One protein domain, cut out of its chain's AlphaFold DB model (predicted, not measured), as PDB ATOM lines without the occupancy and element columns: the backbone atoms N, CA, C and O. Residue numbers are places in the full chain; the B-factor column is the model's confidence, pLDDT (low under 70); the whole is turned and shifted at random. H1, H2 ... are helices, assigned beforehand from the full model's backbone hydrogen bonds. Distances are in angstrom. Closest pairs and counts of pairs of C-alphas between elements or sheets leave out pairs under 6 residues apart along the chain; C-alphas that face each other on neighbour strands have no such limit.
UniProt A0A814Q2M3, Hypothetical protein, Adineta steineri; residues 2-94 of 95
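This is residues 2 to 94 of the 95 residues of the protein "Hypothetical protein" of Adineta steineri (UniProt A0A814Q2M3). One helix, H4, runs through the middle, and the other helices are arranged round it: the H1 and H2 hairpin packs on one side, while H5 and the long H6 pack on other sides. The short H3 lies near one end of H4, beside part of H6. The printed part has 93 residues with six named helices, H1 to H6 in order along the chain, and no named strand; its class is all helix. It is compact and rounded, with a radius of gyration of the C-alphas of 12.7 A and spans of 33 by 31 by 20 A.

Find C-alpha 2 at (81.030, -58.663, 28.629); from there H1 runs through residues 2 to 11, 14.5 A from first to last C-alpha. H2 takes residues 16 to 30 over 20.9 A, and H3 takes residues 34 to 40 over 10.4 A. Look next at C-alpha 45, at (79.784, -63.022, 30.715), where H4 begins; it holds residues 45 to 56 and is 17.0 A long. H5, residues 60 to 71, measures 16.3 A. H6, residues 76 to 92, is the longest helix at 24.4 A and ends at C-alpha 92, (62.946, -54.975, 34.971).

Start at H4, the hub, which touches four other helices. With residues 45 to 49 alone it touches H1, where the closest C-alphas, of Phe 2 and Ser 45, are 5.0 A apart. H2 touches H4 with residues 21 to 25 alone, at a steep tilt of 66 degrees; the closest C-alphas are those of Ala 25 and Ile 53, 6.2 A apart. H4 and H5 form a helical hairpin at a steep tilt of 44 degrees, closest at the C-alphas of Leu 50 and Ile 62, 6.1 A apart. Residues 48 to 52 of H4 touch residues 83 to 87 of H6, closest at the C-alphas of Leu 52 and Ile 87, 6.4 A apart. Farther out, H1 and H2 are a helical hairpin at a shallow tilt of 15 degrees, with the C-alphas of Ser 10 and Lys 19 closest at 5.4 A. H3 and H6 only just touch, with 3 pairs of C-alphas within 8 A, the closest being those of Leu 39 and Cys 86 at 6.8 A. H1 and H6 are apart. Every O i to N i+4 pair is within hydrogen-bond range in H1, H2, H4, H5 and H6; in H3 it is 0 of 3, beside 3 of 4 O i to N i+3 pairs.

The two C-alphas farthest apart are those of Asp 16 and Lys 74, at 35.0 A. The printed part has no cut, and its five links between helices are tight. The mean pLDDT of the printed part is 77.7; look for values under 70 at residue 2, residues 31 to 41 and residues 93 to 94.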
ATOM      1  N   PHE A   2      82.339 -58.569  29.298       69.56
ATOM      2  CA  PHE A   2      81.030 -58.663  28.629       69.56
ATOM      3  C   PHE A   2      80.952 -57.880  27.302       69.56
ATOM      4  O   PHE A   2      80.709 -58.468  26.253       69.56
ATOM      5  N   PHE A   3      81.225 -56.570  27.323       74.75
ATOM      6  CA  PHE A   3      81.185 -55.729  26.117       74.75
ATOM      7  C   PHE A   3      82.207 -56.151  25.053       74.75
ATOM      8  O   PHE A   3      81.917 -56.095  23.864       74.75
ATOM      9  N   SER A   4      83.375 -56.647  25.469       80.88
ATOM     10  CA  SER A   4      84.388 -57.191  24.557       80.88
ATOM     11  C   SER A   4      83.879 -58.427  23.807       80.88
ATOM     12  O   SER A   4      84.145 -58.564  22.617       80.88
ATOM     13  N   TYR A   5      83.113 -59.300  24.474       83.81
ATOM     14  CA  TYR A   5      82.483 -60.454  23.826       83.81
ATOM     15  C   TYR A   5      81.430 -60.019  22.799       83.81
ATOM     16  O   TYR A   5      81.443 -60.522  21.683       83.81
ATOM     17  N   LEU A   6      80.578 -59.044  23.139       81.38
ATOM     18  CA  LEU A   6      79.603 -58.481  22.196       81.38
ATOM     19  C   LEU A   6      80.275 -57.839  20.971       81.38
ATOM     20  O   LEU A   6      79.798 -58.015  19.853       81.38
ATOM     21  N   THR A   7      81.399 -57.139  21.160       83.94
ATOM     22  CA  THR A   7      82.203 -56.591  20.054       83.94
ATOM     23  C   THR A   7      82.753 -57.680  19.155       83.94
ATOM     24  O   THR A   7      82.576 -57.595  17.945       83.94
ATOM     25  N   ASN A   8      83.338 -58.731  19.722       85.31
ATOM     26  CA  ASN A   8      83.826 -59.839  18.910       85.31
ATOM     27  C   ASN A   8      82.683 -60.530  18.165       85.31
ATOM     28  O   ASN A   8      82.801 -60.723  16.964       85.31
ATOM     29  N   LEU A   9      81.561 -60.812  18.833       82.69
ATOM     30  CA  LEU A   9      80.399 -61.458  18.220       82.69
ATOM     31  C   LEU A   9      79.857 -60.654  17.028       82.69
ATOM     32  O   LEU A   9      79.595 -61.231  15.978       82.69
ATOM     33  N   SER A  10      79.760 -59.331  17.183       84.06
ATOM     34  CA  SER A  10      79.331 -58.394  16.138       84.06
ATOM     35  C   SER A  10      80.296 -58.324  14.955       84.06
ATOM     36  O   SER A  10      79.862 -58.090  13.833       84.06
ATOM     37  N   ASN A  11      81.597 -58.478  15.210       83.44
ATOM     38  CA  ASN A  11      82.641 -58.408  14.188       83.44
ATOM     39  C   ASN A  11      82.833 -59.742  13.455       83.44
ATOM     40  O   ASN A  11      83.307 -59.755  12.327       83.44
ATOM     41  N   THR A  12      82.505 -60.865  14.098       82.12
ATOM     42  CA  THR A  12      82.665 -62.217  13.532       82.12
ATOM     43  C   THR A  12      81.468 -62.695  12.715       82.12
ATOM     44  O   THR A  12      81.502 -63.806  12.197       82.12
ATOM     45  N   ASN A  13      80.394 -61.910  12.647       75.06
ATOM     46  CA  ASN A  13      79.147 -62.309  12.006       75.06
ATOM     47  C   ASN A  13      78.677 -61.208  11.055       75.06
ATOM     48  O   ASN A  13      78.567 -60.056  11.466       75.06
ATOM     49  N   ASP A  14      78.362 -61.569   9.812       79.75
ATOM     50  CA  ASP A  14      77.895 -60.623   8.788       79.75
ATOM     51  C   ASP A  14      76.373 -60.417   8.788       79.75
ATOM     52  O   ASP A  14      75.850 -59.650   7.989       79.75
ATOM     53  N   ASP A  15      75.657 -61.052   9.716       82.38
ATOM     54  CA  ASP A  15      74.212 -60.894   9.883       82.38
ATOM     55  C   ASP A  15      73.867 -59.518  10.489       82.38
ATOM     56  O   ASP A  15      74.063 -59.268  11.684       82.38
ATOM     57  N   ASP A  16      73.325 -58.623   9.661       83.62
ATOM     58  CA  ASP A  16      72.909 -57.276  10.067       83.62
ATOM     59  C   ASP A  16      71.796 -57.281  11.130       83.62
ATOM     60  O   ASP A  16      71.793 -56.417  12.014       83.62
ATOM     61  N   ASN A  17      70.901 -58.279  11.132       82.31
ATOM     62  CA  ASN A  17      69.895 -58.424  12.191       82.31
ATOM     63  C   ASN A  17      70.557 -58.784  13.523       82.31
ATOM     64  O   ASN A  17      70.169 -58.279  14.582       82.31
ATOM     65  N   LEU A  18      71.580 -59.642  13.488       83.12
ATOM     66  CA  LEU A  18      72.342 -59.982  14.685       83.12
ATOM     67  C   LEU A  18      73.131 -58.771  15.201       83.12
ATOM     68  O   LEU A  18      73.124 -58.528  16.407       83.12
ATOM     69  N   LYS A  19      73.745 -57.974  14.317       86.88
ATOM     70  CA  LYS A  19      74.448 -56.733  14.696       86.88
ATOM     71  C   LYS A  19      73.512 -55.728  15.369       86.88
ATOM     72  O   LYS A  19      73.833 -55.238  16.451       86.88
ATOM     73  N   GLN A  20      72.332 -55.477  14.795       84.62
ATOM     74  CA  GLN A  20      71.321 -54.608  15.414       84.62
ATOM     75  C   GLN A  20      70.877 -55.134  16.782       84.62
ATOM     76  O   GLN A  20      70.768 -54.369  17.740       84.62
ATOM     77  N   THR A  21      70.684 -56.447  16.905       83.94
ATOM     78  CA  THR A  21      70.292 -57.060  18.179       83.94
ATOM     79  C   THR A  21      71.398 -56.964  19.231       83.94
ATOM     80  O   THR A  21      71.126 -56.724  20.408       83.94
ATOM     81  N   ILE A  22      72.662 -57.120  18.827       85.19
ATOM     82  CA  ILE A  22      73.817 -56.925  19.707       85.19
ATOM     83  C   ILE A  22      73.860 -55.483  20.215       85.19
ATOM     84  O   ILE A  22      74.137 -55.271  21.394       85.19
ATOM     85  N   GLU A  23      73.564 -54.499  19.368       84.31
ATOM     86  CA  GLU A  23      73.533 -53.093  19.777       84.31
ATOM     87  C   GLU A  23      72.388 -52.802  20.757       84.31
ATOM     88  O   GLU A  23      72.591 -52.154  21.784       84.31
ATOM     89  N   GLN A  24      71.205 -53.377  20.524       80.31
ATOM     90  CA  GLN A  24      70.098 -53.323  21.485       80.31
ATOM     91  C   GLN A  24      70.482 -53.961  22.826       80.31
ATOM     92  O   GLN A  24      70.249 -53.375  23.883       80.31
ATOM     93  N   ALA A  25      71.139 -55.124  22.795       79.88
ATOM     94  CA  ALA A  25      71.654 -55.789  23.985       79.88
ATOM     95  C   ALA A  25      72.684 -54.919  24.727       79.88
ATOM     96  O   ALA A  25      72.618 -54.819  25.951       79.88
ATOM     97  N   ARG A  26      73.601 -54.242  24.017       79.44
ATOM     98  CA  ARG A  26      74.549 -53.287  24.627       79.44
ATOM     99  C   ARG A  26      73.838 -52.129  25.295       79.44
ATOM    100  O   ARG A  26      74.192 -51.803  26.424       79.44
ATOM    101  N   SER A  27      72.865 -51.533  24.611       79.25
ATOM    102  CA  SER A  27      72.088 -50.415  25.139       79.25
ATOM    103  C   SER A  27      71.390 -50.820  26.438       79.25
ATOM    104  O   SER A  27      71.633 -50.202  27.475       79.25
ATOM    105  N   LEU A  28      70.678 -51.954  26.428       75.25
ATOM    106  CA  LEU A  28      70.055 -52.544  27.618       75.25
ATOM    107  C   LEU A  28      71.062 -52.775  28.749       75.25
ATOM    108  O   LEU A  28      70.743 -52.559  29.901       75.25
ATOM    109  N   LEU A  29      72.289 -53.200  28.459       73.69
ATOM    110  CA  LEU A  29      73.298 -53.422  29.501       73.69
ATOM    111  C   LEU A  29      73.944 -52.138  30.011       73.69
ATOM    112  O   LEU A  29      74.399 -52.102  31.151       73.69
ATOM    113  N   SER A  30      74.008 -51.105  29.177       73.31
ATOM    114  CA  SER A  30      74.543 -49.797  29.554       73.31
ATOM    115  C   SER A  30      73.603 -49.021  30.479       73.31
ATOM    116  O   SER A  30      74.072 -48.202  31.267       73.31
ATOM    117  N   THR A  31      72.296 -49.309  30.438       69.94
ATOM    118  CA  THR A  31      71.296 -48.723  31.345       69.94
ATOM    119  C   THR A  31      71.236 -49.427  32.701       69.94
ATOM    120  O   THR A  31      70.673 -48.901  33.661       69.94
ATOM    121  N   ILE A  32      71.835 -50.612  32.813       68.50
ATOM    122  CA  ILE A  32      71.789 -51.427  34.020       68.50
ATOM    123  C   ILE A  32      72.869 -50.957  35.000       68.50
ATOM    124  O   ILE A  32      74.065 -50.978  34.716       68.50
ATOM    125  N   SER A  33      72.431 -50.519  36.183       59.88
ATOM    126  CA  SER A  33      73.308 -49.935  37.204       59.88
ATOM    127  C   SER A  33      74.392 -50.903  37.714       59.88
ATOM    128  O   SER A  33      74.252 -52.129  37.666       59.88
ATOM    129  N   HIS A  34      75.450 -50.351  38.322       57.25
ATOM    130  CA  HIS A  34      76.495 -51.112  39.027       57.25
ATOM    131  C   HIS A  34      75.938 -52.109  40.061       57.25
ATOM    132  O   HIS A  34      76.558 -53.145  40.313       57.25
ATOM    133  N   GLN A  35      74.760 -51.835  40.631       55.34
ATOM    134  CA  GLN A  35      74.101 -52.729  41.580       55.34
ATOM    135  C   GLN A  35      73.559 -53.997  40.937       55.34
ATOM    136  O   GLN A  35      73.306 -54.931  41.671       55.34
ATOM    137  N   THR A  36      73.419 -54.108  39.620       61.12
ATOM    138  CA  THR A  36      72.921 -55.334  38.969       61.12
ATOM    139  C   THR A  36      74.075 -56.179  38.410       61.12
ATOM    140  O   THR A  36      73.921 -57.374  38.161       61.12
ATOM    141  N   PHE A  37      75.281 -55.606  38.305       64.50
ATOM    142  CA  PHE A  37      76.483 -56.322  37.864       64.50
ATOM    143  C   PHE A  37      76.847 -57.505  38.773       64.50
ATOM    144  O   PHE A  37      77.336 -58.518  38.275       64.50
ATOM    145  N   HIS A  38      76.558 -57.450  40.079       62.78
ATOM    146  CA  HIS A  38      76.821 -58.577  40.990       62.78
ATOM    147  C   HIS A  38      76.046 -59.856  40.615       62.78
ATOM    148  O   HIS A  38      76.514 -60.960  40.899       62.78
ATOM    149  N   LEU A  39      74.897 -59.731  39.937       61.81
ATOM    150  CA  LEU A  39      74.136 -60.868  39.407       61.81
ATOM    151  C   LEU A  39      74.839 -61.486  38.192       61.81
ATOM    152  O   LEU A  39      74.852 -62.707  38.041       61.81
ATOM    153  N   LEU A  40      75.496 -60.653  37.380       64.31
ATOM    154  CA  LEU A  40      76.298 -61.079  36.231       64.31
ATOM    155  C   LEU A  40      77.571 -61.816  36.664       64.31
ATOM    156  O   LEU A  40      77.997 -62.731  35.970       64.31
ATOM    157  N   HIS A  41      78.153 -61.483  37.821       66.38
ATOM    158  CA  HIS A  41      79.361 -62.144  38.338       66.38
ATOM    159  C   HIS A  41      79.162 -63.625  38.707       66.38
ATOM    160  O   HIS A  41      80.143 -64.357  38.820       66.38
ATOM    161  N   LYS A  42      77.915 -64.088  38.870       70.31
ATOM    162  CA  LYS A  42      77.606 -65.501  39.149       70.31
ATOM    163  C   LYS A  42      77.675 -66.399  37.909       70.31
ATOM    164  O   LYS A  42      77.688 -67.620  38.046       70.31
ATOM    165  N   HIS A  43      77.734 -65.817  36.709       75.25
ATOM    166  CA  HIS A  43      77.721 -66.546  35.443       75.25
ATOM    167  C   HIS A  43      78.814 -66.038  34.486       75.25
ATOM    168  O   HIS A  43      79.212 -64.877  34.549       75.25
ATOM    169  N   PRO A  44      79.313 -66.869  33.550       79.38
ATOM    170  CA  PRO A  44      80.217 -66.395  32.508       79.38
ATOM    171  C   PRO A  44      79.581 -65.267  31.687       79.38
ATOM    172  O   PRO A  44      78.442 -65.383  31.233       79.38
ATOM    173  N   SER A  45      80.322 -64.184  31.440       73.12
ATOM    174  CA  SER A  45      79.784 -63.022  30.715       73.12
ATOM    175  C   SER A  45      79.278 -63.369  29.308       73.12
ATOM    176  O   SER A  45      78.322 -62.761  28.840       73.12
ATOM    177  N   SER A  46      79.879 -64.367  28.653       76.12
ATOM    178  CA  SER A  46      79.461 -64.849  27.333       76.12
ATOM    179  C   SER A  46      78.065 -65.470  27.345       76.12
ATOM    180  O   SER A  46      77.261 -65.157  26.474       76.12
ATOM    181  N   ILE A  47      77.728 -66.303  28.338       79.94
ATOM    182  CA  ILE A  47      76.414 -66.958  28.366       79.94
ATOM    183  C   ILE A  47      75.300 -65.977  28.721       79.94
ATOM    184  O   ILE A  47      74.196 -66.093  28.196       79.94
ATOM    185  N   VAL A  48      75.585 -64.971  29.551       77.12
ATOM    186  CA  VAL A  48      74.598 -63.927  29.837       77.12
ATOM    187  C   VAL A  48      74.369 -63.045  28.606       77.12
ATOM    188  O   VAL A  48      73.221 -62.761  28.278       77.12
ATOM    189  N   ALA A  49      75.431 -62.698  27.866       74.81
ATOM    190  CA  ALA A  49      75.329 -61.990  26.587       74.81
ATOM    191  C   ALA A  49      74.495 -62.759  25.556       74.81
ATOM    192  O   ALA A  49      73.558 -62.205  24.987       74.81
ATOM    193  N   LEU A  50      74.791 -64.046  25.362       80.06
ATOM    194  CA  LEU A  50      74.043 -64.901  24.442       80.06
ATOM    195  C   LEU A  50      72.583 -65.049  24.867       80.06
ATOM    196  O   LEU A  50      71.699 -64.978  24.023       80.06
ATOM    197  N   SER A  51      72.315 -65.212  26.164       80.12
ATOM    198  CA  SER A  51      70.943 -65.375  26.653       80.12
ATOM    199  C   SER A  51      70.126 -64.088  26.508       80.12
ATOM    200  O   SER A  51      68.952 -64.155  26.160       80.12
ATOM    201  N   LEU A  52      70.740 -62.917  26.713       78.50
ATOM    202  CA  LEU A  52      70.099 -61.624  26.467       78.50
ATOM    203  C   LEU A  52      69.774 -61.444  24.976       78.50
ATOM    204  O   LEU A  52      68.646 -61.100  24.641       78.50
ATOM    205  N   ILE A  53      70.726 -61.748  24.087       78.44
ATOM    206  CA  ILE A  53      70.513 -61.714  22.632       78.44
ATOM    207  C   ILE A  53      69.410 -62.699  22.236       78.44
ATOM    208  O   ILE A  53      68.475 -62.296  21.561       78.44
ATOM    209  N   SER A  54      69.448 -63.945  22.718       80.31
ATOM    210  CA  SER A  54      68.415 -64.968  22.476       80.31
ATOM    211  C   SER A  54      67.014 -64.545  22.920       80.31
ATOM    212  O   SER A  54      66.030 -65.110  22.448       80.31
ATOM    213  N   ASN A  55      66.914 -63.623  23.874       76.19
ATOM    214  CA  ASN A  55      65.636 -63.121  24.359       76.19
ATOM    215  C   ASN A  55      65.079 -61.992  23.479       76.19
ATOM    216  O   ASN A  55      63.879 -61.741  23.492       76.19
ATOM    217  N   ILE A  56      65.947 -61.307  22.730       74.06
ATOM    218  CA  ILE A  56      65.584 -60.234  21.793       74.06
ATOM    219  C   ILE A  56      65.401 -60.804  20.379       74.06
ATOM    220  O   ILE A  56      64.511 -60.383  19.646       74.06
ATOM    221  N   THR A  57      66.213 -61.795  20.006       74.06
ATOM    222  CA  THR A  57      66.160 -62.485  18.719       74.06
ATOM    223  C   THR A  57      66.111 -63.996  18.906       74.06
ATOM    224  O   THR A  57      66.917 -64.579  19.627       74.06
ATOM    225  N   SER A  58      65.222 -64.667  18.175       74.56
ATOM    226  CA  SER A  58      65.188 -66.135  18.074       74.56
ATOM    227  C   SER A  58      66.277 -66.676  17.134       74.56
ATOM    228  O   SER A  58      66.065 -67.665  16.431       74.56
ATOM    229  N   ASN A  59      67.439 -66.016  17.076       77.69
ATOM    230  CA  ASN A  59      68.522 -66.357  16.162       77.69
ATOM    231  C   ASN A  59      69.058 -67.768  16.467       77.69
ATOM    232  O   ASN A  59      69.560 -68.045  17.561       77.69
ATOM    233  N   THR A  60      68.966 -68.664  15.481       79.00
ATOM    234  CA  THR A  60      69.312 -70.084  15.631       79.00
ATOM    235  C   THR A  60      70.769 -70.291  16.034       79.00
ATOM    236  O   THR A  60      71.038 -71.128  16.889       79.00
ATOM    237  N   PHE A  61      71.706 -69.501  15.501       81.62
ATOM    238  CA  PHE A  61      73.121 -69.599  15.868       81.62
ATOM    239  C   PHE A  61      73.335 -69.314  17.361       81.62
ATOM    240  O   PHE A  61      74.029 -70.064  18.047       81.62
ATOM    241  N   ILE A  62      72.684 -68.278  17.895       81.69
ATOM    242  CA  ILE A  62      72.768 -67.923  19.318       81.69
ATOM    243  C   ILE A  62      72.162 -69.023  20.195       81.69
ATOM    244  O   ILE A  62      72.746 -69.394  21.215       81.69
ATOM    245  N   ILE A  63      71.030 -69.592  19.776       81.19
ATOM    246  CA  ILE A  63      70.381 -70.707  20.473       81.19
ATOM    247  C   ILE A  63      71.301 -71.938  20.515       81.19
ATOM    248  O   ILE A  63      71.443 -72.556  21.571       81.19
ATOM    249  N   GLU A  64      71.964 -72.279  19.409       82.38
ATOM    250  CA  GLU A  64      72.907 -73.404  19.360       82.38
ATOM    251  C   GLU A  64      74.140 -73.172  20.249       82.38
ATOM    252  O   GLU A  64      74.575 -74.090  20.946       82.38
ATOM    253  N   GLN A  65      74.648 -71.938  20.339       81.81
ATOM    254  CA  GLN A  65      75.735 -71.594  21.267       81.81
ATOM    255  C   GLN A  65      75.323 -71.774  22.738       81.81
ATOM    256  O   GLN A  65      76.089 -72.300  23.551       81.81
ATOM    257  N   ILE A  66      74.091 -71.389  23.092       83.81
ATOM    258  CA  ILE A  66      73.542 -71.610  24.439       83.81
ATOM    259  C   ILE A  66      73.394 -73.110  24.717       83.81
ATOM    260  O   ILE A  66      73.798 -73.578  25.784       83.81
ATOM    261  N   LYS A  67      72.854 -73.883  23.766       83.69
ATOM    262  CA  LYS A  67      72.718 -75.343  23.896       83.69
ATOM    263  C   LYS A  67      74.069 -76.026  24.083       83.69
ATOM    264  O   LYS A  67      74.204 -76.846  24.990       83.69
ATOM    265  N   SER A  68      75.070 -75.656  23.284       85.38
ATOM    266  CA  SER A  68      76.436 -76.174  23.399       85.38
ATOM    267  C   SER A  68      77.013 -75.916  24.794       85.38
ATOM    268  O   SER A  68      77.519 -76.830  25.441       85.38
ATOM    269  N   PHE A  69      76.837 -74.704  25.330       84.44
ATOM    270  CA  PHE A  69      77.267 -74.384  26.692       84.44
ATOM    271  C   PHE A  69      76.557 -75.229  27.764       84.44
ATOM    272  O   PHE A  69      77.184 -75.653  28.742       84.44
ATOM    273  N   LEU A  70      75.253 -75.462  27.603       85.06
ATOM    274  CA  LEU A  70      74.433 -76.222  28.548       85.06
ATOM    275  C   LEU A  70      74.737 -77.724  28.534       85.06
ATOM    276  O   LEU A  70      74.628 -78.356  29.584       85.06
ATOM    277  N   LEU A  71      75.175 -78.276  27.398       86.12
ATOM    278  CA  LEU A  71      75.552 -79.687  27.250       86.12
ATOM    279  C   LEU A  71      76.613 -80.119  28.277       86.12
ATOM    280  O   LEU A  71      76.624 -81.256  28.737       86.12
ATOM    281  N   HIS A  72      77.486 -79.191  28.673       82.50
ATOM    282  CA  HIS A  72      78.593 -79.444  29.594       82.50
ATOM    283  C   HIS A  72      78.264 -79.124  31.062       82.50
ATOM    284  O   HIS A  72      79.166 -79.080  31.904       82.50
ATOM    285  N   LYS A  73      76.996 -78.856  31.405       83.19
ATOM    286  CA  LYS A  73      76.572 -78.573  32.784       83.19
ATOM    287  C   LYS A  73      75.986 -79.810  33.449       83.19
ATOM    288  O   LYS A  73      75.182 -80.524  32.869       83.19
ATOM    289  N   LYS A  74      76.358 -80.012  34.718       83.75
ATOM    290  CA  LYS A  74      75.868 -81.114  35.563       83.75
ATOM    291  C   LYS A  74      74.348 -81.069  35.775       83.75
ATOM    292  O   LYS A  74      73.728 -82.113  35.910       83.75
ATOM    293  N   ASP A  75      73.773 -79.867  35.792       84.00
ATOM    294  CA  ASP A  75      72.329 -79.633  35.869       84.00
ATOM    295  C   ASP A  75      71.938 -78.468  34.933       84.00
ATOM    296  O   ASP A  75      71.948 -77.295  35.334       84.00
ATOM    297  N   PRO A  76      71.645 -78.764  33.655       83.75
ATOM    298  CA  PRO A  76      71.284 -77.749  32.672       83.75
ATOM    299  C   PRO A  76      69.986 -77.011  33.023       83.75
ATOM    300  O   PRO A  76      69.869 -75.819  32.744       83.75
ATOM    301  N   GLN A  77      69.022 -77.686  33.660       83.81
ATOM    302  CA  GLN A  77      67.730 -77.085  34.000       83.81
ATOM    303  C   GLN A  77      67.868 -76.033  35.098       83.81
ATOM    304  O   GLN A  77      67.307 -74.939  34.978       83.81
ATOM    305  N   HIS A  78      68.656 -76.327  36.135       83.50
ATOM    306  CA  HIS A  78      68.982 -75.350  37.169       83.50
ATOM    307  C   HIS A  78      69.645 -74.105  36.571       83.50
ATOM    308  O   HIS A  78      69.268 -72.975  36.890       83.50
ATOM    309  N   TYR A  79      70.581 -74.308  35.644       81.81
ATOM    310  CA  TYR A  79      71.306 -73.217  35.000       81.81
ATOM    311  C   TYR A  79      70.402 -72.356  34.106       81.81
ATOM    312  O   TYR A  79      70.471 -71.128  34.158       81.81
ATOM    313  N   ILE A  80      69.498 -72.978  33.337       82.12
ATOM    314  CA  ILE A  80      68.484 -72.261  32.549       82.12
ATOM    315  C   ILE A  80      67.593 -71.418  33.467       82.12
ATOM    316  O   ILE A  80      67.307 -70.263  33.151       82.12
ATOM    317  N   LYS A  81      67.162 -71.967  34.610       83.88
ATOM    318  CA  LYS A  81      66.321 -71.239  35.570       83.88
ATOM    319  C   LYS A  81      67.038 -70.002  36.117       83.88
ATOM    320  O   LYS A  81      66.434 -68.934  36.176       83.88
ATOM    321  N   GLN A  82      68.319 -70.131  36.462       81.06
ATOM    322  CA  GLN A  82      69.142 -69.008  36.917       81.06
ATOM    323  C   GLN A  82      69.351 -67.953  35.823       81.06
ATOM    324  O   GLN A  82      69.185 -66.765  36.089       81.06
ATOM    325  N   LEU A  83      69.640 -68.371  34.586       80.25
ATOM    326  CA  LEU A  83      69.786 -67.459  33.446       80.25
ATOM    327  C   LEU A  83      68.493 -66.697  33.154       80.25
ATOM    328  O   LEU A  83      68.528 -65.483  32.977       80.25
ATOM    329  N   ARG A  84      67.347 -67.385  33.150       82.81
ATOM    330  CA  ARG A  84      66.042 -66.753  32.932       82.81
ATOM    331  C   ARG A  84      65.734 -65.721  34.013       82.81
ATOM    332  O   ARG A  84      65.270 -64.635  33.688       82.81
ATOM    333  N   GLU A  85      66.007 -66.041  35.275       81.69
ATOM    334  CA  GLU A  85      65.811 -65.105  36.384       81.69
ATOM    335  C   GLU A  85      66.748 -63.895  36.277       81.69
ATOM    336  O   GLU A  85      66.311 -62.764  36.473       81.69
ATOM    337  N   CYS A  86      68.006 -64.112  35.886       77.69
ATOM    338  CA  CYS A  86      68.952 -63.036  35.615       77.69
ATOM    339  C   CYS A  86      68.426 -62.103  34.514       77.69
ATOM    340  O   CYS A  86      68.321 -60.903  34.738       77.69
ATOM    341  N   ILE A  87      68.004 -62.641  33.366       77.94
ATOM    342  CA  ILE A  87      67.451 -61.849  32.255       77.94
ATOM    343  C   ILE A  87      66.184 -61.103  32.677       77.94
ATOM    344  O   ILE A  87      66.058 -59.917  32.391       77.94
ATOM    345  N   ARG A  88      65.274 -61.766  33.402       81.00
ATOM    346  CA  ARG A  88      64.045 -61.150  33.921       81.00
ATOM    347  C   ARG A  88      64.357 -59.938  34.796       81.00
ATOM    348  O   ARG A  88      63.712 -58.902  34.661       81.00
ATOM    349  N   GLN A  89      65.351 -60.054  35.676       74.62
ATOM    350  CA  GLN A  89      65.800 -58.941  36.508       74.62
ATOM    351  C   GLN A  89      66.430 -57.835  35.659       74.62
ATOM    352  O   GLN A  89      66.066 -56.680  35.839       74.62
ATOM    353  N   LEU A  90      67.286 -58.162  34.682       74.38
ATOM    354  CA  LEU A  90      67.881 -57.173  33.769       74.38
ATOM    355  C   LEU A  90      66.806 -56.371  33.008       74.38
ATOM    356  O   LEU A  90      66.896 -55.150  32.946       74.38
ATOM    357  N   GLN A  91      65.755 -57.032  32.511       72.75
ATOM    358  CA  GLN A  91      64.635 -56.382  31.813       72.75
ATOM    359  C   GLN A  91      63.749 -55.523  32.725       72.75
ATOM    360  O   GLN A  91      63.082 -54.607  32.252       72.75
ATOM    361  N   SER A  92      63.724 -55.793  34.033       73.12
ATOM    362  CA  SER A  92      62.946 -54.975  34.971       73.12
ATOM    363  C   SER A  92      63.528 -53.571  35.187       73.12
ATOM    364  O   SER A  92      62.815 -52.696  35.663       73.12
ATOM    365  N   TYR A  93      64.789 -53.337  34.801       65.69
ATOM    366  CA  TYR A  93      65.465 -52.037  34.922       65.69
ATOM    367  C   TYR A  93      65.304 -51.130  33.698       65.69
ATOM    368  O   TYR A  93      65.817 -50.016  33.693       65.69
ATOM    369  N   THR A  94      64.630 -51.598  32.648       60.66
ATOM    370  CA  THR A  94      64.417 -50.833  31.407       60.66
ATOM    371  C   THR A  94      63.025 -50.203  31.326       60.66
ATOM    372  O   THR A  94      62.558 -49.902  30.231       60.66
TER     373      THR A  94